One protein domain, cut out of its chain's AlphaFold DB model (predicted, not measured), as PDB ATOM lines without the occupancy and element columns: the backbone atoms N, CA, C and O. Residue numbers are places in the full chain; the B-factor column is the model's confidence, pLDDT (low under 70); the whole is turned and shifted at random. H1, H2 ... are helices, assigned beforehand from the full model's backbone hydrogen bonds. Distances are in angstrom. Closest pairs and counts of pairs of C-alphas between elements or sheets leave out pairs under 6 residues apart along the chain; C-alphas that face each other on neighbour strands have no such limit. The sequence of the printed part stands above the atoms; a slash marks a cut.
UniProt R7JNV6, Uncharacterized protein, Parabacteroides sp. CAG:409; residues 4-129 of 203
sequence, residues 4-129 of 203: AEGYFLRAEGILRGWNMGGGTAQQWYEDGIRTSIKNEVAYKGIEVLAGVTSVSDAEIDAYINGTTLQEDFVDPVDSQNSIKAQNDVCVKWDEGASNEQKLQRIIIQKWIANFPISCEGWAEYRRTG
ATOM      1  N   ALA A   4     -13.233  -2.790  -0.352       98.00
ATOM      2  CA  ALA A   4     -13.239  -3.410   0.976       98.00
ATOM      3  C   ALA A   4     -14.376  -4.432   1.160       98.00
ATOM      4  O   ALA A   4     -14.165  -5.508   1.713       98.00
ATOM      5  N   GLU A   5     -15.565  -4.130   0.636       98.12
ATOM      6  CA  GLU A   5     -16.744  -4.996   0.700       98.12
ATOM      7  C   GLU A   5     -16.483  -6.364   0.055       98.12
ATOM      8  O   GLU A   5     -16.830  -7.397   0.623       98.12
ATOM      9  N   GLY A   6     -15.801  -6.378  -1.096       98.06
ATOM     10  CA  GLY A   6     -15.428  -7.607  -1.797       98.06
ATOM     11  C   GLY A   6     -14.474  -8.486  -0.989       98.06
ATOM     12  O   GLY A   6     -14.602  -9.708  -1.006       98.06
ATOM     13  N   TYR A   7     -13.554  -7.882  -0.235       98.69
ATOM     14  CA  TYR A   7     -12.673  -8.623   0.665       98.69
ATOM     15  C   TYR A   7     -13.448  -9.255   1.824       98.69
ATOM     16  O   TYR A   7     -13.296 -10.449   2.074       98.69
ATOM     17  N   PHE A   8     -14.361  -8.522   2.464       98.81
ATOM     18  CA  PHE A   8     -15.188  -9.087   3.535       98.81
ATOM     19  C   PHE A   8     -16.132 -10.194   3.046       98.81
ATOM     20  O   PHE A   8     -16.293 -11.199   3.736       98.81
ATOM     21  N   LEU A   9     -16.681 -10.073   1.832       98.69
ATOM     22  CA  LEU A   9     -17.462 -11.146   1.201       98.69
ATOM     23  C   LEU A   9     -16.623 -12.416   0.985       98.69
ATOM     24  O   LEU A   9     -17.107 -13.520   1.228       98.69
ATOM     25  N   ARG A  10     -15.351 -12.282   0.584       98.69
ATOM     26  CA  ARG A  10     -14.430 -13.427   0.472       98.69
ATOM     27  C   ARG A  10     -14.067 -14.000   1.841       98.69
ATOM     28  O   ARG A  10     -14.002 -15.216   1.978       98.69
ATOM     29  N   ALA A  11     -13.875 -13.160   2.857       98.81
ATOM     30  CA  ALA A  11     -13.621 -13.622   4.221       98.81
ATOM     31  C   ALA A  11     -14.785 -14.481   4.745       98.81
ATOM     32  O   ALA A  11     -14.569 -15.598   5.218       98.81
ATOM     33  N   GLU A  12     -16.022 -13.999   4.589       98.75
ATOM     34  CA  GLU A  12     -17.226 -14.746   4.959       98.75
ATOM     35  C   GLU A  12     -17.391 -16.015   4.109       98.75
ATOM     36  O   GLU A  12     -17.686 -17.081   4.647       98.75
ATOM     37  N   GLY A  13     -17.161 -15.936   2.797       98.62
ATOM     38  CA  GLY A  13     -17.241 -17.094   1.907       98.62
ATOM     39  C   GLY A  13     -16.291 -18.221   2.321       98.62
ATOM     40  O   GLY A  13     -16.711 -19.374   2.385       98.62
ATOM     41  N   ILE A  14     -15.044 -17.901   2.685       98.38
ATOM     42  CA  ILE A  14     -14.094 -18.890   3.224       98.38
ATOM     43  C   ILE A  14     -14.613 -19.490   4.536       98.38
ATOM     44  O   ILE A  14     -14.557 -20.706   4.710       98.38
ATOM     45  N   LEU A  15     -15.166 -18.671   5.438       97.50
ATOM     46  CA  LEU A  15     -15.738 -19.138   6.707       97.50
ATOM     47  C   LEU A  15     -16.927 -20.096   6.502       97.50
ATOM     48  O   LEU A  15     -17.150 -20.996   7.307       97.50
ATOM     49  N   ARG A  16     -17.655 -19.934   5.392       97.50
ATOM     50  CA  ARG A  16     -18.744 -20.816   4.939       97.50
ATOM     51  C   ARG A  16     -18.264 -22.042   4.149       97.50
ATOM     52  O   ARG A  16     -19.089 -22.818   3.672       97.50
ATOM     53  N   GLY A  17     -16.952 -22.225   3.986       97.31
ATOM     54  CA  GLY A  17     -16.362 -23.341   3.241       97.31
ATOM     55  C   GLY A  17     -16.421 -23.191   1.718       97.31
ATOM     56  O   GLY A  17     -16.254 -24.172   0.995       97.31
ATOM     57  N   TRP A  18     -16.676 -21.987   1.201       98.31
ATOM     58  CA  TRP A  18     -16.731 -21.733  -0.237       98.31
ATOM     59  C   TRP A  18     -15.334 -21.491  -0.818       98.31
ATOM     60  O   TRP A  18     -14.458 -20.917  -0.173       98.31
ATOM     61  N   ASN A  19     -15.125 -21.866  -2.083       97.25
ATOM     62  CA  ASN A  19     -13.884 -21.550  -2.788       97.25
ATOM     63  C   ASN A  19     -13.885 -20.085  -3.254       97.25
ATOM     64  O   ASN A  19     -14.495 -19.754  -4.268       97.25
ATOM     65  N   MET A  20     -13.168 -19.220  -2.536       97.88
ATOM     66  CA  MET A  20     -13.033 -17.793  -2.867       97.88
ATOM     67  C   MET A  20     -11.783 -17.474  -3.707       97.88
ATOM     68  O   MET A  20     -11.338 -16.324  -3.741       97.88
ATOM     69  N   GLY A  21     -11.196 -18.471  -4.382       92.69
ATOM     70  CA  GLY A  21     -10.022 -18.294  -5.244       92.69
ATOM     71  C   GLY A  21      -8.700 -18.139  -4.482       92.69
ATOM     72  O   GLY A  21      -7.820 -17.419  -4.947       92.69
ATOM     73  N   GLY A  22      -8.575 -18.779  -3.314       93.94
ATOM     74  CA  GLY A  22      -7.390 -18.738  -2.443       93.94
ATOM     75  C   GLY A  22      -7.508 -17.776  -1.251       93.94
ATOM     76  O   GLY A  22      -8.558 -17.170  -1.029       93.94
ATOM     77  N   GLY A  23      -6.413 -17.649  -0.492       95.94
ATOM     78  CA  GLY A  23      -6.337 -16.856   0.743       95.94
ATOM     79  C   GLY A  23      -7.028 -17.512   1.943       95.94
ATOM     80  O   GLY A  23      -7.667 -18.559   1.821       95.94
ATOM     81  N   THR A  24      -6.895 -16.895   3.115       98.38
ATOM     82  CA  THR A  24      -7.589 -17.305   4.350       98.38
ATOM     83  C   THR A  24      -8.666 -16.287   4.728       98.38
ATOM     84  O   THR A  24      -8.651 -15.152   4.249       98.38
ATOM     85  N   ALA A  25      -9.602 -16.669   5.605       98.56
ATOM     86  CA  ALA A  25     -10.592 -15.727   6.132       98.56
ATOM     87  C   ALA A  25      -9.915 -14.540   6.839       98.56
ATOM     88  O   ALA A  25     -10.292 -13.399   6.589       98.56
ATOM     89  N   GLN A  26      -8.864 -14.808   7.629       98.75
ATOM     90  CA  GLN A  26      -8.038 -13.781   8.266       98.75
ATOM     91  C   GLN A  26      -7.437 -12.815   7.245       98.75
ATOM     92  O   GLN A  26      -7.592 -11.606   7.383       98.75
ATOM     93  N   GLN A  27      -6.779 -13.340   6.208       98.62
ATOM     94  CA  GLN A  27      -6.128 -12.510   5.200       98.62
ATOM     95  C   GLN A  27      -7.138 -11.572   4.533       98.62
ATOM     96  O   GLN A  27      -6.916 -10.367   4.480       98.62
ATOM     97  N   TRP A  28      -8.275 -12.102   4.073       98.75
ATOM     98  CA  TRP A  28      -9.296 -11.281   3.425       98.75
ATOM     99  C   TRP A  28      -9.944 -10.275   4.378       98.75
ATOM    100  O   TRP A  28     -10.235  -9.150   3.980       98.75
ATOM    101  N   TYR A  29     -10.142 -10.646   5.639       98.88
ATOM    102  CA  TYR A  29     -10.628  -9.736   6.669       98.88
ATOM    103  C   TYR A  29      -9.672  -8.549   6.878       98.88
ATOM    104  O   TYR A  29     -10.095  -7.392   6.824       98.88
ATOM    105  N   GLU A  30      -8.378  -8.819   7.048       98.88
ATOM    106  CA  GLU A  30      -7.353  -7.792   7.255       98.88
ATOM    107  C   GLU A  30      -7.147  -6.928   6.001       98.88
ATOM    108  O   GLU A  30      -7.078  -5.699   6.101       98.88
ATOM    109  N   ASP A  31      -7.141  -7.533   4.810       98.69
ATOM    110  CA  ASP A  31      -7.069  -6.818   3.529       98.69
ATOM    111  C   ASP A  31      -8.280  -5.892   3.331       98.69
ATOM    112  O   ASP A  31      -8.132  -4.778   2.815       98.69
ATOM    113  N   GLY A  32      -9.470  -6.296   3.788       98.75
ATOM    114  CA  GLY A  32     -10.670  -5.459   3.778       98.75
ATOM    115  C   GLY A  32     -10.515  -4.206   4.638       98.75
ATOM    116  O   GLY A  32     -10.811  -3.101   4.173       98.75
ATOM    117  N   ILE A  33      -9.974  -4.351   5.853       98.75
ATOM    118  CA  ILE A  33      -9.697  -3.231   6.768       98.75
ATOM    119  C   ILE A  33      -8.673  -2.273   6.155       98.75
ATOM    120  O   ILE A  33      -8.933  -1.069   6.059       98.75
ATOM    121  N   ARG A  34      -7.532  -2.800   5.686       98.50
ATOM    122  CA  ARG A  34      -6.482  -1.997   5.035       98.50
ATOM    123  C   ARG A  34      -7.035  -1.212   3.860       98.50
ATOM    124  O   ARG A  34      -6.802  -0.010   3.750       98.50
ATOM    125  N   THR A  35      -7.781  -1.898   2.999       98.06
ATOM    126  CA  THR A  35      -8.395  -1.302   1.814       98.06
ATOM    127  C   THR A  35      -9.366  -0.195   2.194       98.06
ATOM    128  O   THR A  35      -9.334   0.874   1.586       98.06
ATOM    129  N   SER A  36     -10.207  -0.422   3.206       97.31
ATOM    130  CA  SER A  36     -11.168   0.573   3.676       97.31
ATOM    131  C   SER A  36     -10.470   1.845   4.146       97.31
ATOM    132  O   SER A  36     -10.770   2.927   3.648       97.31
ATOM    133  N   ILE A  37      -9.504   1.718   5.060       95.50
ATOM    134  CA  ILE A  37      -8.810   2.868   5.649       95.50
ATOM    135  C   ILE A  37      -8.049   3.657   4.573       95.50
ATOM    136  O   ILE A  37      -8.199   4.876   4.482       95.50
ATOM    137  N   LYS A  38      -7.288   2.972   3.708       94.31
ATOM    138  CA  LYS A  38      -6.546   3.621   2.615       94.31
ATOM    139  C   LYS A  38      -7.473   4.346   1.639       94.31
ATOM    140  O   LYS A  38      -7.149   5.444   1.197       94.31
ATOM    141  N   ASN A  39      -8.629   3.757   1.326       92.56
ATOM    142  CA  ASN A  39      -9.617   4.383   0.455       92.56
ATOM    143  C   ASN A  39     -10.225   5.644   1.089       92.56
ATOM    144  O   ASN A  39     -10.327   6.665   0.419       92.56
ATOM    145  N   GLU A  40     -10.589   5.613   2.374       90.69
ATOM    146  CA  GLU A  40     -11.159   6.788   3.051       90.69
ATOM    147  C   GLU A  40     -10.178   7.966   3.087       90.69
ATOM    148  O   GLU A  40     -10.578   9.093   2.796       90.69
ATOM    149  N   VAL A  41      -8.895   7.709   3.364       89.38
ATOM    150  CA  VAL A  41      -7.843   8.741   3.324       89.38
ATOM    151  C   VAL A  41      -7.681   9.304   1.912       89.38
ATOM    152  O   VAL A  41      -7.640  10.520   1.740       89.38
ATOM    153  N   ALA A  42      -7.630   8.439   0.894       89.31
ATOM    154  CA  ALA A  42      -7.477   8.864  -0.495       89.31
ATOM    155  C   ALA A  42      -8.692   9.647  -1.023       89.31
ATOM    156  O   ALA A  42      -8.527  10.575  -1.810       89.31
ATOM    157  N   TYR A  43      -9.906   9.277  -0.606       87.25
ATOM    158  CA  TYR A  43     -11.145   9.897  -1.071       87.25
ATOM    159  C   TYR A  43     -11.446  11.227  -0.372       87.25
ATOM    160  O   TYR A  43     -11.848  12.182  -1.035       87.25
ATOM    161  N   LYS A  44     -11.286  11.294   0.956       85.44
ATOM    162  CA  LYS A  44     -11.648  12.486   1.742       85.44
ATOM    163  C   LYS A  44     -10.519  13.501   1.862       85.44
ATOM    164  O   LYS A  44     -10.810  14.666   2.106       85.44
ATOM    165  N   GLY A  45      -9.270  13.069   1.702       80.75
ATOM    166  CA  GLY A  45      -8.111  13.845   2.128       80.75
ATOM    167  C   GLY A  45      -7.925  13.753   3.643       80.75
ATOM    168  O   GLY A  45      -8.890  13.736   4.414       80.75
ATOM    169  N   ILE A  46      -6.670  13.666   4.082       79.62
ATOM    170  CA  ILE A  46      -6.328  13.529   5.504       79.62
ATOM    171  C   ILE A  46      -6.797  14.755   6.301       79.62
ATOM    172  O   ILE A  46      -7.270  14.634   7.422       79.62
ATOM    173  N   GLU A  47      -6.761  15.927   5.674       76.12
ATOM    174  CA  GLU A  47      -7.132  17.220   6.237       76.12
ATOM    175  C   GLU A  47      -8.624  17.358   6.574       76.12
ATOM    176  O   GLU A  47      -8.992  18.189   7.403       76.12
ATOM    177  N   VAL A  48      -9.487  16.542   5.961       77.94
ATOM    178  CA  VAL A  48     -10.938  16.534   6.217       77.94
ATOM    179  C   VAL A  48     -11.306  15.508   7.298       77.94
ATOM    180  O   VAL A  48     -12.410  15.533   7.849       77.94
ATOM    181  N   LEU A  49     -10.380  14.612   7.651       78.81
ATOM    182  CA  LEU A  49     -10.549  13.639   8.724       78.81
ATOM    183  C   LEU A  49     -10.161  14.284  10.059       78.81
ATOM    184  O   LEU A  49      -8.989  14.368  10.424       78.81
ATOM    185  N   ALA A  50     -11.165  14.762  10.795       76.88
ATOM    186  CA  ALA A  50     -10.969  15.446  12.069       76.88
ATOM    187  C   ALA A  50     -10.079  14.633  13.031       76.88
ATOM    188  O   ALA A  50     -10.404  13.504  13.391       76.88
ATOM    189  N   GLY A  51      -8.965  15.235  13.456       74.69
ATOM    190  CA  GLY A  51      -8.029  14.632  14.409       74.69
ATOM    191  C   GLY A  51      -7.035  13.630  13.815       74.69
ATOM    192  O   GLY A  51      -6.254  13.066  14.576       74.69
ATOM    193  N   VAL A  52      -7.018  13.421  12.493       80.62
ATOM    194  CA  VAL A  52      -6.080  12.501  11.832       80.62
ATOM    195  C   VAL A  52      -4.995  13.298  11.105       80.62
ATOM    196  O   VAL A  52      -5.285  14.098  10.223       80.62
ATOM    197  N   THR A  53      -3.728  13.090  11.469       79.19
ATOM    198  CA  THR A  53      -2.574  13.782  10.853       79.19
ATOM    199  C   THR A  53      -1.792  12.907   9.877       79.19
ATOM    200  O   THR A  53      -1.142  13.417   8.969       79.19
ATOM    201  N   SER A  54      -1.843  11.589  10.059       81.81
ATOM    202  CA  SER A  54      -1.218  10.583   9.201       81.81
ATOM    203  C   SER A  54      -1.960   9.259   9.334       81.81
ATOM    204  O   SER A  54      -2.610   9.015  10.346       81.81
ATOM    205  N   VAL A  55      -1.852   8.412   8.311       89.69
ATOM    206  CA  VAL A  55      -2.241   7.001   8.392       89.69
ATOM    207  C   VAL A  55      -1.190   6.168   7.665       89.69
ATOM    208  O   VAL A  55      -1.175   6.072   6.438       89.69
ATOM    209  N   SER A  56      -0.275   5.604   8.436       93.38
ATOM    210  CA  SER A  56       0.778   4.693   8.002       93.38
ATOM    211  C   SER A  56       0.309   3.239   8.040       93.38
ATOM    212  O   SER A  56      -0.645   2.891   8.737       93.38
ATOM    213  N   ASP A  57       1.015   2.354   7.333       95.50
ATOM    214  CA  ASP A  57       0.743   0.913   7.412       95.50
ATOM    215  C   ASP A  57       0.885   0.378   8.850       95.50
ATOM    216  O   ASP A  57       0.097  -0.470   9.255       95.50
ATOM    217  N   ALA A  58       1.800   0.942   9.650       96.38
ATOM    218  CA  ALA A  58       1.980   0.581  11.057       96.38
ATOM    219  C   ALA A  58       0.788   0.993  11.943       96.38
ATOM    220  O   ALA A  58       0.420   0.262  12.860       96.38
ATOM    221  N   GLU A  59       0.157   2.141  11.673       95.12
ATOM    222  CA  GLU A  59      -1.067   2.561  12.374       95.12
ATOM    223  C   GLU A  59      -2.256   1.664  12.003       95.12
ATOM    224  O   GLU A  59      -3.047   1.285  12.868       95.12
ATOM    225  N   ILE A  60      -2.344   1.252  10.734       97.31
ATOM    226  CA  ILE A  60      -3.345   0.276  10.289       97.31
ATOM    227  C   ILE A  60      -3.095  -1.094  10.940       97.31
ATOM    228  O   ILE A  60      -4.041  -1.726  11.408       97.31
ATOM    229  N   ASP A  61      -1.839  -1.540  11.027       98.25
ATOM    230  CA  ASP A  61      -1.453  -2.775  11.722       98.25
ATOM    231  C   ASP A  61      -1.818  -2.736  13.204       98.25
ATOM    232  O   ASP A  61      -2.310  -3.727  13.747       98.25
ATOM    233  N   ALA A  62      -1.597  -1.595  13.859       97.69
ATOM    234  CA  ALA A  62      -1.965  -1.400  15.253       97.69
ATOM    235  C   ALA A  62      -3.485  -1.508  15.450       97.69
ATOM    236  O   ALA A  62      -3.924  -2.189  16.375       97.69
ATOM    237  N   TYR A  63      -4.284  -0.914  14.554       97.62
ATOM    238  CA  TYR A  63      -5.744  -1.064  14.570       97.62
ATOM    239  C   TYR A  63      -6.177  -2.520  14.351       97.62
ATOM    240  O   TYR A  63      -6.975  -3.044  15.127       97.62
ATOM    241  N   ILE A  64      -5.614  -3.204  13.347       98.75
ATOM    242  CA  ILE A  64      -5.918  -4.613  13.046       98.75
ATOM    243  C   ILE A  64      -5.595  -5.520  14.238       98.75
ATOM    244  O   ILE A  64      -6.336  -6.459  14.512       98.75
ATOM    245  N   ASN A  65      -4.529  -5.229  14.984       98.62
ATOM    246  CA  ASN A  65      -4.148  -5.975  16.184       98.62
ATOM    247  C   ASN A  65      -4.839  -5.490  17.471       98.62
ATOM    248  O   ASN A  65      -4.553  -6.018  18.550       98.62
ATOM    249  N   GLY A  66      -5.743  -4.513  17.374       98.44
ATOM    250  CA  GLY A  66      -6.451  -3.931  18.505       98.44
ATOM    251  C   GLY A  66      -7.347  -4.941  19.222       98.44
ATOM    252  O   GLY A  66      -8.132  -5.663  18.604       98.44
ATOM    253  N   THR A  67      -7.245  -4.970  20.551       98.25
ATOM    254  CA  THR A  67      -8.014  -5.866  21.433       98.25
ATOM    255  C   THR A  67      -9.113  -5.152  22.219       98.25
ATOM    256  O   THR A  67      -9.782  -5.779  23.040       98.25
ATOM    257  N   THR A  68      -9.315  -3.854  21.985       97.75
ATOM    258  CA  THR A  68     -10.404  -3.090  22.599       97.75
ATOM    259  C   THR A  68     -11.762  -3.596  22.112       97.75
ATOM    260  O   THR A  68     -11.911  -4.036  20.969       97.75
ATOM    261  N   LEU A  69     -12.748  -3.559  23.007       97.19
ATOM    262  CA  LEU A  69     -14.136  -3.925  22.723       97.19
ATOM    263  C   LEU A  69     -14.975  -2.669  22.474       97.19
ATOM    264  O   LEU A  69     -14.517  -1.550  22.708       97.19
ATOM    265  N   GLN A  70     -16.212  -2.864  22.011       97.44
ATOM    266  CA  GLN A  70     -17.199  -1.791  21.944       97.44
ATOM    267  C   GLN A  70     -17.387  -1.168  23.339       97.44
ATOM    268  O   GLN A  70     -17.546  -1.887  24.324       97.44
ATOM    269  N   GLU A  71     -17.395   0.163  23.412       97.25
ATOM    270  CA  GLU A  71     -17.708   0.890  24.644       97.25
ATOM    271  C   GLU A  71     -19.217   0.926  24.921       97.25
ATOM    272  O   GLU A  71     -20.050   0.864  24.010       97.25
ATOM    273  N   ASP A  72     -19.569   1.059  26.199       97.94
ATOM    274  CA  ASP A  72     -20.935   1.376  26.602       97.94
ATOM    275  C   ASP A  72     -21.340   2.744  26.043       97.94
ATOM    276  O   ASP A  72     -20.559   3.696  26.067       97.94
ATOM    277  N   PHE A  73     -22.587   2.873  25.599       97.75
ATOM    278  CA  PHE A  73     -23.137   4.186  25.304       97.75
ATOM    279  C   PHE A  73     -23.616   4.834  26.604       97.75
ATOM    280  O   PHE A  73     -24.524   4.328  27.265       97.75
ATOM    281  N   VAL A  74     -23.007   5.964  26.956       98.06
ATOM    282  CA  VAL A  74     -23.433   6.816  28.069       98.06
ATOM    283  C   VAL A  74     -24.006   8.100  27.484       98.06
ATOM    284  O   VAL A  74     -23.270   8.908  26.919       98.06
ATOM    285  N   ASP A  75     -25.320   8.280  27.603       97.06
ATOM    286  CA  ASP A  75     -25.985   9.494  27.135       97.06
ATOM    287  C   ASP A  75     -25.634  10.661  28.084       97.06
ATOM    288  O   ASP A  75     -25.899  10.571  29.290       97.06
ATOM    289  N   PRO A  76     -25.019  11.749  27.581       97.00
ATOM    290  CA  PRO A  76     -24.592  12.873  28.414       97.00
ATOM    291  C   PRO A  76     -25.750  13.770  28.881       97.00
ATOM    292  O   PRO A  76     -25.532  14.648  29.715       97.00
ATOM    293  N   VAL A  77     -26.956  13.595  28.332       97.56
ATOM    294  CA  VAL A  77     -28.145  14.407  28.617       97.56
ATOM    295  C   VAL A  77     -29.158  13.626  29.447       97.56
ATOM    296  O   VAL A  77     -29.658  14.146  30.444       97.56
ATOM    297  N   ASP A  78     -29.459  12.387  29.059       96.56
ATOM    298  CA  ASP A  78     -30.454  11.549  29.730       96.56
ATOM    299  C   ASP A  78     -29.926  10.134  29.973       96.56
ATOM    300  O   ASP A  78     -29.975   9.260  29.109       96.56
ATOM    301  N   SER A  79     -29.494   9.878  31.211       96.06
ATOM    302  CA  SER A  79     -28.931   8.588  31.617       96.06
ATOM    303  C   SER A  79     -29.873   7.394  31.419       96.06
ATOM    304  O   SER A  79     -29.403   6.260  31.444       96.06
ATOM    305  N   GLN A  80     -31.184   7.613  31.233       94.56
ATOM    306  CA  GLN A  80     -32.131   6.540  30.910       94.56
ATOM    307  C   GLN A  80     -31.928   5.962  29.502       94.56
ATOM    308  O   GLN A  80     -32.405   4.861  29.228       94.56
ATOM    309  N   ASN A  81     -31.244   6.687  28.613       94.62
ATOM    310  CA  ASN A  81     -30.891   6.216  27.274       94.62
ATOM    311  C   ASN A  81     -29.535   5.496  27.236       94.62
ATOM    312  O   ASN A  81     -29.181   4.928  26.203       94.62
ATOM    313  N   SER A  82     -28.770   5.515  28.332       97.19
ATOM    314  CA  SER A  82     -27.494   4.806  28.418       97.19
ATOM    315  C   SER A  82     -27.705   3.297  28.301       97.19
ATOM    316  O   SER A  82     -28.611   2.729  28.913       97.19
ATOM    317  N   ILE A  83     -26.840   2.629  27.542       97.06
ATOM    318  CA  ILE A  83     -26.956   1.201  27.254       97.06
ATOM    319  C   ILE A  83     -25.578   0.550  27.157       97.06
ATOM    320  O   ILE A  83     -24.619   1.131  26.648       97.06
ATOM    321  N   LYS A  84     -25.482  -0.681  27.664       97.69
ATOM    322  CA  LYS A  84     -24.257  -1.478  27.591       97.69
ATOM    323  C   LYS A  84     -23.907  -1.839  26.152       97.69
ATOM    324  O   LYS A  84     -24.803  -2.018  25.324       97.69
ATOM    325  N   ALA A  85     -22.615  -1.986  25.876       97.62
ATOM    326  CA  ALA A  85     -22.125  -2.517  24.609       97.62
ATOM    327  C   ALA A  85     -22.833  -3.838  24.242       97.62
ATOM    328  O   ALA A  85     -23.121  -4.663  25.108       97.62
ATOM    329  N   GLN A  86     -23.133  -4.025  22.955       96.94
ATOM    330  CA  GLN A  86     -23.868  -5.201  22.458       96.94
ATOM    331  C   GLN A  86     -22.959  -6.193  21.728       96.94
ATOM    332  O   GLN A  86     -23.312  -7.362  21.584       96.94
ATOM    333  N   ASN A  87     -21.803  -5.731  21.252       97.56
ATOM    334  CA  ASN A  87     -20.811  -6.527  20.546       97.56
ATOM    335  C   ASN A  87     -19.629  -6.825  21.469       97.56
ATOM    336  O   ASN A  87     -19.155  -5.965  22.205       97.56
ATOM    337  N   ASP A  88     -19.144  -8.055  21.390       94.56
ATOM    338  CA  ASP A  88     -18.219  -8.683  22.334       94.56
ATOM    339  C   ASP A  88     -16.922  -9.163  21.665       94.56
ATOM    340  O   ASP A  88     -16.125  -9.880  22.267       94.56
ATOM    341  N   VAL A  89     -16.679  -8.736  20.422       98.38
ATOM    342  CA  VAL A  89     -15.452  -9.025  19.672       98.38
ATOM    343  C   VAL A  89     -14.619  -7.764  19.471       98.38
ATOM    344  O   VAL A  89     -15.144  -6.682  19.211       98.38
ATOM    345  N   CYS A  90     -13.301  -7.920  19.568       98.44
ATOM    346  CA  CYS A  90     -12.337  -6.901  19.163       98.44
ATOM    347  C   CYS A  90     -11.992  -7.023  17.670       98.44
ATOM    348  O   CYS A  90     -12.400  -7.976  17.000       98.44
ATOM    349  N   VAL A  91     -11.208  -6.072  17.153       98.81
ATOM    350  CA  VAL A  91     -10.760  -6.068  15.750       98.81
ATOM    351  C   VAL A  91      -9.823  -7.239  15.463       98.81
ATOM    352  O   VAL A  91      -9.939  -7.858  14.405       98.81
ATOM    353  N   LYS A  92      -8.928  -7.569  16.399       98.81
ATOM    354  CA  LYS A  92      -7.940  -8.631  16.209       98.81
ATOM    355  C   LYS A  92      -8.597  -9.957  15.837       98.81
ATOM    356  O   LYS A  92      -9.474 -10.461  16.549       98.81
ATOM    357  N   TRP A  93      -8.138 -10.525  14.720       98.81
ATOM    358  CA  TRP A  93      -8.554 -11.853  14.293       98.81
ATOM    359  C   TRP A  93      -8.109 -12.903  15.311       98.81
ATOM    360  O   TRP A  93      -6.983 -12.876  15.811       98.81
ATOM    361  N   ASP A  94      -9.007 -13.836  15.603       98.44
ATOM    362  CA  ASP A  94      -8.759 -14.955  16.499       98.44
ATOM    363  C   ASP A  94      -9.112 -16.250  15.769       98.44
ATOM    364  O   ASP A  94     -10.283 -16.555  15.529       98.44
ATOM    365  N   GLU A  95      -8.085 -17.013  15.398       97.94
ATOM    366  CA  GLU A  95      -8.270 -18.271  14.680       97.94
ATOM    367  C   GLU A  95      -8.938 -19.345  15.556       97.94
ATOM    368  O   GLU A  95      -9.587 -20.246  15.025       97.94
ATOM    369  N   GLY A  96      -8.844 -19.230  16.886       98.12
ATOM    370  CA  GLY A  96      -9.495 -20.128  17.841       98.12
ATOM    371  C   GLY A  96     -10.954 -19.777  18.152       98.12
ATOM    372  O   GLY A  96     -11.630 -20.564  18.812       98.12
ATOM    373  N   ALA A  97     -11.450 -18.625  17.689       98.25
ATOM    374  CA  ALA A  97     -12.823 -18.189  17.931       98.25
ATOM    375  C   ALA A  97     -13.853 -19.036  17.164       98.25
ATOM    376  O   ALA A  97     -13.553 -19.641  16.129       98.25
ATOM    377  N   SER A  98     -15.100 -19.038  17.645       98.19
ATOM    378  CA  SER A  98     -16.202 -19.710  16.950       98.19
ATOM    379  C   SER A  98     -16.495 -19.063  15.592       98.19
ATOM    380  O   SER A  98     -16.188 -17.888  15.365       98.19
ATOM    381  N   ASN A  99     -17.151 -19.797  14.688       98.25
ATOM    382  CA  ASN A  99     -17.566 -19.236  13.400       98.25
ATOM    383  C   ASN A  99     -18.493 -18.018  13.566       98.25
ATOM    384  O   ASN A  99     -18.354 -17.053  12.826       98.25
ATOM    385  N   GLU A 100     -19.365 -18.000  14.577       98.00
ATOM    386  CA  GLU A 100     -20.193 -16.826  14.895       98.00
ATOM    387  C   GLU A 100     -19.347 -15.607  15.281       98.00
ATOM    388  O   GLU A 100     -19.545 -14.518  14.749       98.00
ATOM    389  N   GLN A 101     -18.340 -15.783  16.138       98.44
ATOM    390  CA  GLN A 101     -17.449 -14.690  16.542       98.44
ATOM    391  C   GLN A 101     -16.549 -14.212  15.391       98.44
ATOM    392  O   GLN A 101     -16.213 -13.027  15.311       98.44
ATOM    393  N   LYS A 102     -16.132 -15.115  14.495       98.81
ATOM    394  CA  LYS A 102     -15.408 -14.762  13.262       98.81
ATOM    395  C   LYS A 102     -16.313 -13.977  12.306       98.81
ATOM    396  O   LYS A 102     -15.895 -12.943  11.790       98.81
ATOM    397  N   LEU A 103     -17.566 -14.406  12.131       98.81
ATOM    398  CA  LEU A 103     -18.559 -13.709  11.312       98.81
ATOM    399  C   LEU A 103     -18.877 -12.318  11.872       98.81
ATOM    400  O   LEU A 103     -18.857 -11.348  11.121       98.81
ATOM    401  N   GLN A 104     -19.093 -12.194  13.182       98.75
ATOM    402  CA  GLN A 104     -19.354 -10.911  13.833       98.75
ATOM    403  C   GLN A 104     -18.221  -9.907  13.584       98.75
ATOM    404  O   GLN A 104     -18.501  -8.763  13.228       98.75
ATOM    405  N   ARG A 105     -16.948 -10.329  13.679       98.75
ATOM    406  CA  ARG A 105     -15.795  -9.475  13.328       98.75
ATOM    407  C   ARG A 105     -15.861  -9.005  11.876       98.75
ATOM    408  O   ARG A 105     -15.755  -7.804  11.622       98.75
ATOM    409  N   ILE A 106     -16.074  -9.938  10.942       98.88
ATOM    410  CA  ILE A 106     -16.163  -9.639   9.504       98.88
ATOM    411  C   ILE A 106     -17.267  -8.617   9.237       98.88
ATOM    412  O   ILE A 106     -17.013  -7.603   8.591       98.88
ATOM    413  N   ILE A 107     -18.475  -8.851   9.752       98.81
ATOM    414  CA  ILE A 107     -19.629  -7.999   9.462       98.81
ATOM    415  C   ILE A 107     -19.526  -6.640  10.162       98.81
ATOM    416  O   ILE A 107     -19.885  -5.638   9.549       98.81
ATOM    417  N   ILE A 108     -18.970  -6.554  11.379       98.69
ATOM    418  CA  ILE A 108     -18.686  -5.259  12.026       98.69
ATOM    419  C   ILE A 108     -17.751  -4.422  11.144       98.69
ATOM    420  O   ILE A 108     -18.066  -3.272  10.840       98.69
ATOM    421  N   GLN A 109     -16.628  -4.986  10.687       98.75
ATOM    422  CA  GLN A 109     -15.683  -4.238   9.849       98.75
ATOM    423  C   GLN A 109     -16.248  -3.943   8.455       98.75
ATOM    424  O   GLN A 109     -16.032  -2.845   7.941       98.75
ATOM    425  N   LYS A 110     -17.041  -4.854   7.870       98.62
ATOM    426  CA  LYS A 110     -17.783  -4.600   6.624       98.62
ATOM    427  C   LYS A 110     -18.757  -3.434   6.792       98.62
ATOM    428  O   LYS A 110     -18.807  -2.560   5.929       98.62
ATOM    429  N   TRP A 111     -19.500  -3.391   7.897       98.25
ATOM    430  CA  TRP A 111     -20.447  -2.320   8.200       98.25
ATOM    431  C   TRP A 111     -19.743  -0.963   8.348       98.25
ATOM    432  O   TRP A 111     -20.166   0.004   7.712       98.25
ATOM    433  N   ILE A 112     -18.627  -0.906   9.090       97.12
ATOM    434  CA  ILE A 112     -17.790   0.302   9.213       97.12
ATOM    435  C   ILE A 112     -17.285   0.739   7.831       97.12
ATOM    436  O   ILE A 112     -17.453   1.896   7.440       97.12
ATOM    437  N   ALA A 113     -16.711  -0.192   7.066       96.81
ATOM    438  CA  ALA A 113     -16.153   0.091   5.750       96.81
ATOM    439  C   ALA A 113     -17.209   0.597   4.763       96.81
ATOM    440  O   ALA A 113     -16.913   1.458   3.933       96.81
ATOM    441  N   ASN A 114     -18.446   0.108   4.858       95.94
ATOM    442  CA  ASN A 114     -19.525   0.469   3.949       95.94
ATOM    443  C   ASN A 114     -20.155   1.834   4.218       95.94
ATOM    444  O   ASN A 114     -20.907   2.289   3.363       95.94
ATOM    445  N   PHE A 115     -19.850   2.540   5.310       93.44
ATOM    446  CA  PHE A 115     -20.425   3.867   5.555       93.44
ATOM    447  C   PHE A 115     -20.213   4.832   4.359       93.44
ATOM    448  O   PHE A 115     -19.083   4.944   3.873       93.44
ATOM    449  N   PRO A 116     -21.242   5.558   3.861       92.50
ATOM    450  CA  PRO A 116     -22.626   5.652   4.350       92.50
ATOM    451  C   PRO A 116     -23.649   4.787   3.572       92.50
ATOM    452  O   PRO A 116     -24.820   5.150   3.480       92.50
ATOM    453  N   ILE A 117     -23.245   3.659   2.980       93.25
ATOM    454  CA  ILE A 117     -24.108   2.732   2.219       93.25
ATOM    455  C   ILE A 117     -25.044   1.973   3.183       93.25
ATOM    456  O   ILE A 117     -24.814   0.822   3.556       93.25
ATOM    457  N   SER A 118     -26.115   2.643   3.604       91.31
ATOM    458  CA  SER A 118     -27.028   2.186   4.660       91.31
ATOM    459  C   SER A 118     -27.867   0.967   4.275       91.31
ATOM    460  O   SER A 118     -28.055   0.081   5.105       91.31
ATOM    461  N   CYS A 119     -28.341   0.884   3.026       95.75
ATOM    462  CA  CYS A 119     -29.165  -0.241   2.570       95.75
ATOM    463  C   CYS A 119     -28.419  -1.581   2.658       95.75
ATOM    464  O   CYS A 119     -29.001  -2.567   3.103       95.75
ATOM    465  N   GLU A 120     -27.134  -1.598   2.288       97.25
ATOM    466  CA  GLU A 120     -26.278  -2.788   2.389       97.25
ATOM    467  C   GLU A 120     -26.039  -3.154   3.859       97.25
ATOM    468  O   GLU A 120     -26.246  -4.296   4.255       97.25
ATOM    469  N   GLY A 121     -25.708  -2.175   4.710       96.31
ATOM    470  CA  GLY A 121     -25.546  -2.415   6.148       96.31
ATOM    471  C   GLY A 121     -26.807  -2.982   6.815       96.31
ATOM    472  O   GLY A 121     -26.717  -3.903   7.625       96.31
ATOM    473  N   TRP A 122     -27.992  -2.482   6.450       97.75
ATOM    474  CA  TRP A 122     -29.260  -2.996   6.975       97.75
ATOM    475  C   TRP A 122     -29.615  -4.383   6.425       97.75
ATOM    476  O   TRP A 122     -30.209  -5.191   7.140       97.75
ATOM    477  N   ALA A 123     -29.270  -4.684   5.171       98.12
ATOM    478  CA  ALA A 123     -29.431  -6.027   4.623       98.12
ATOM    479  C   ALA A 123     -28.560  -7.043   5.381       98.12
ATOM    480  O   ALA A 123     -29.074  -8.065   5.833       98.12
ATOM    481  N   GLU A 124     -27.289  -6.715   5.615       98.06
ATOM    482  CA  GLU A 124     -26.345  -7.587   6.323       98.06
ATOM    483  C   GLU A 124     -26.743  -7.838   7.777       98.06
ATOM    484  O   GLU A 124     -26.692  -8.979   8.239       98.06
ATOM    485  N   TYR A 125     -27.226  -6.810   8.477       97.69
ATOM    486  CA  TYR A 125     -27.758  -6.970   9.828       97.69
ATOM    487  C   TYR A 125     -28.981  -7.879   9.874       97.69
ATOM    488  O   TYR A 125     -29.060  -8.760  10.727       97.69
ATOM    489  N   ARG A 126     -29.928  -7.725   8.946       97.94
ATOM    490  CA  ARG A 126     -31.084  -8.628   8.884       97.94
ATOM    491  C   ARG A 126     -30.669 -10.063   8.572       97.94
ATOM    492  O   ARG A 126     -31.220 -10.983   9.158       97.94
ATOM    493  N   ARG A 127     -29.676 -10.246   7.695       98.00
ATOM    494  CA  ARG A 127     -29.203 -11.561   7.247       98.00
ATOM    495  C   ARG A 127     -28.408 -12.300   8.318       98.00
ATOM    496  O   ARG A 127     -28.526 -13.514   8.411       98.00
ATOM    497  N   THR A 128     -27.571 -11.584   9.070       97.69
ATOM    498  CA  THR A 128     -26.563 -12.190   9.962       97.69
ATOM    499  C   THR A 128     -26.795 -11.922  11.446       97.69
ATOM    500  O   THR A 128     -26.225 -12.610  12.288       97.69
ATOM    501  N   GLY A 129     -27.595 -10.905  11.779       96.94
ATOM    502  CA  GLY A 129     -27.715 -10.353  13.130       96.94
ATOM    503  C   GLY A 129     -26.582  -9.398  13.528       96.94
ATOM    504  O   GLY A 129     -26.613  -8.871  14.641       96.94
TER     505      GLY A 129
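What this domain is: This is residues 4 to 129 of the 203 residues of an uncharacterized protein of Parabacteroides sp. CAG:409 (UniProt R7JNV6). The longest helix, H2, forms a three-helix bundle with H1 and H4; H5 packs beside H4, H3 packs steeply on H2, and the H3-to-H4 link loops far out to Val 77 and back. The 126 printed residues include five named helices, H1 to H5 in order, and no named strand: all helix. The whole is compact, radius of gyration of the C-alphas 15.7 A, spanning 50 by 34 by 29 A.

How they stand to each other: H2, residues 25 to 44, and H1, residues 4 to 15, form a helical hairpin at a shallow tilt of 9 degrees; their closest C-alphas, Ala 11 and Ala 25, are 4.2 A apart. H4, residues 99 to 114, touches H2 with residues 106 to 113 alone, closest C-alphas Ser 36 and Ala 113, 5.4 A. H3, residues 57 to 64, touches H2 at a steep tilt of 57 degrees, closest C-alphas Arg 34 and Ile 60, 6.5 A. H5, residues 118 to 128, forms a helical hairpin with H4, closest C-alphas Trp 111 and Gly 121, 5.5 A. In the five helices every O i to N i+4 pair is within hydrogen-bond range.

Where its parts are: H2 is 28.6 A long, H4 21.9 A, H1 16.9 A, H5 15.3 A, H3 10.3 A. C-alpha 4 is at (-13.239, -3.410, 0.976), C-alpha 128 at (-26.563, -12.190, 9.962).

The domain as a whole: The farthest C-alphas, Gly 21 and Val 77, are 50.4 A apart. Links H2 to H3 and H3 to H4 are long. The printed part has no cut; no printed residue is under 70 in pLDDT.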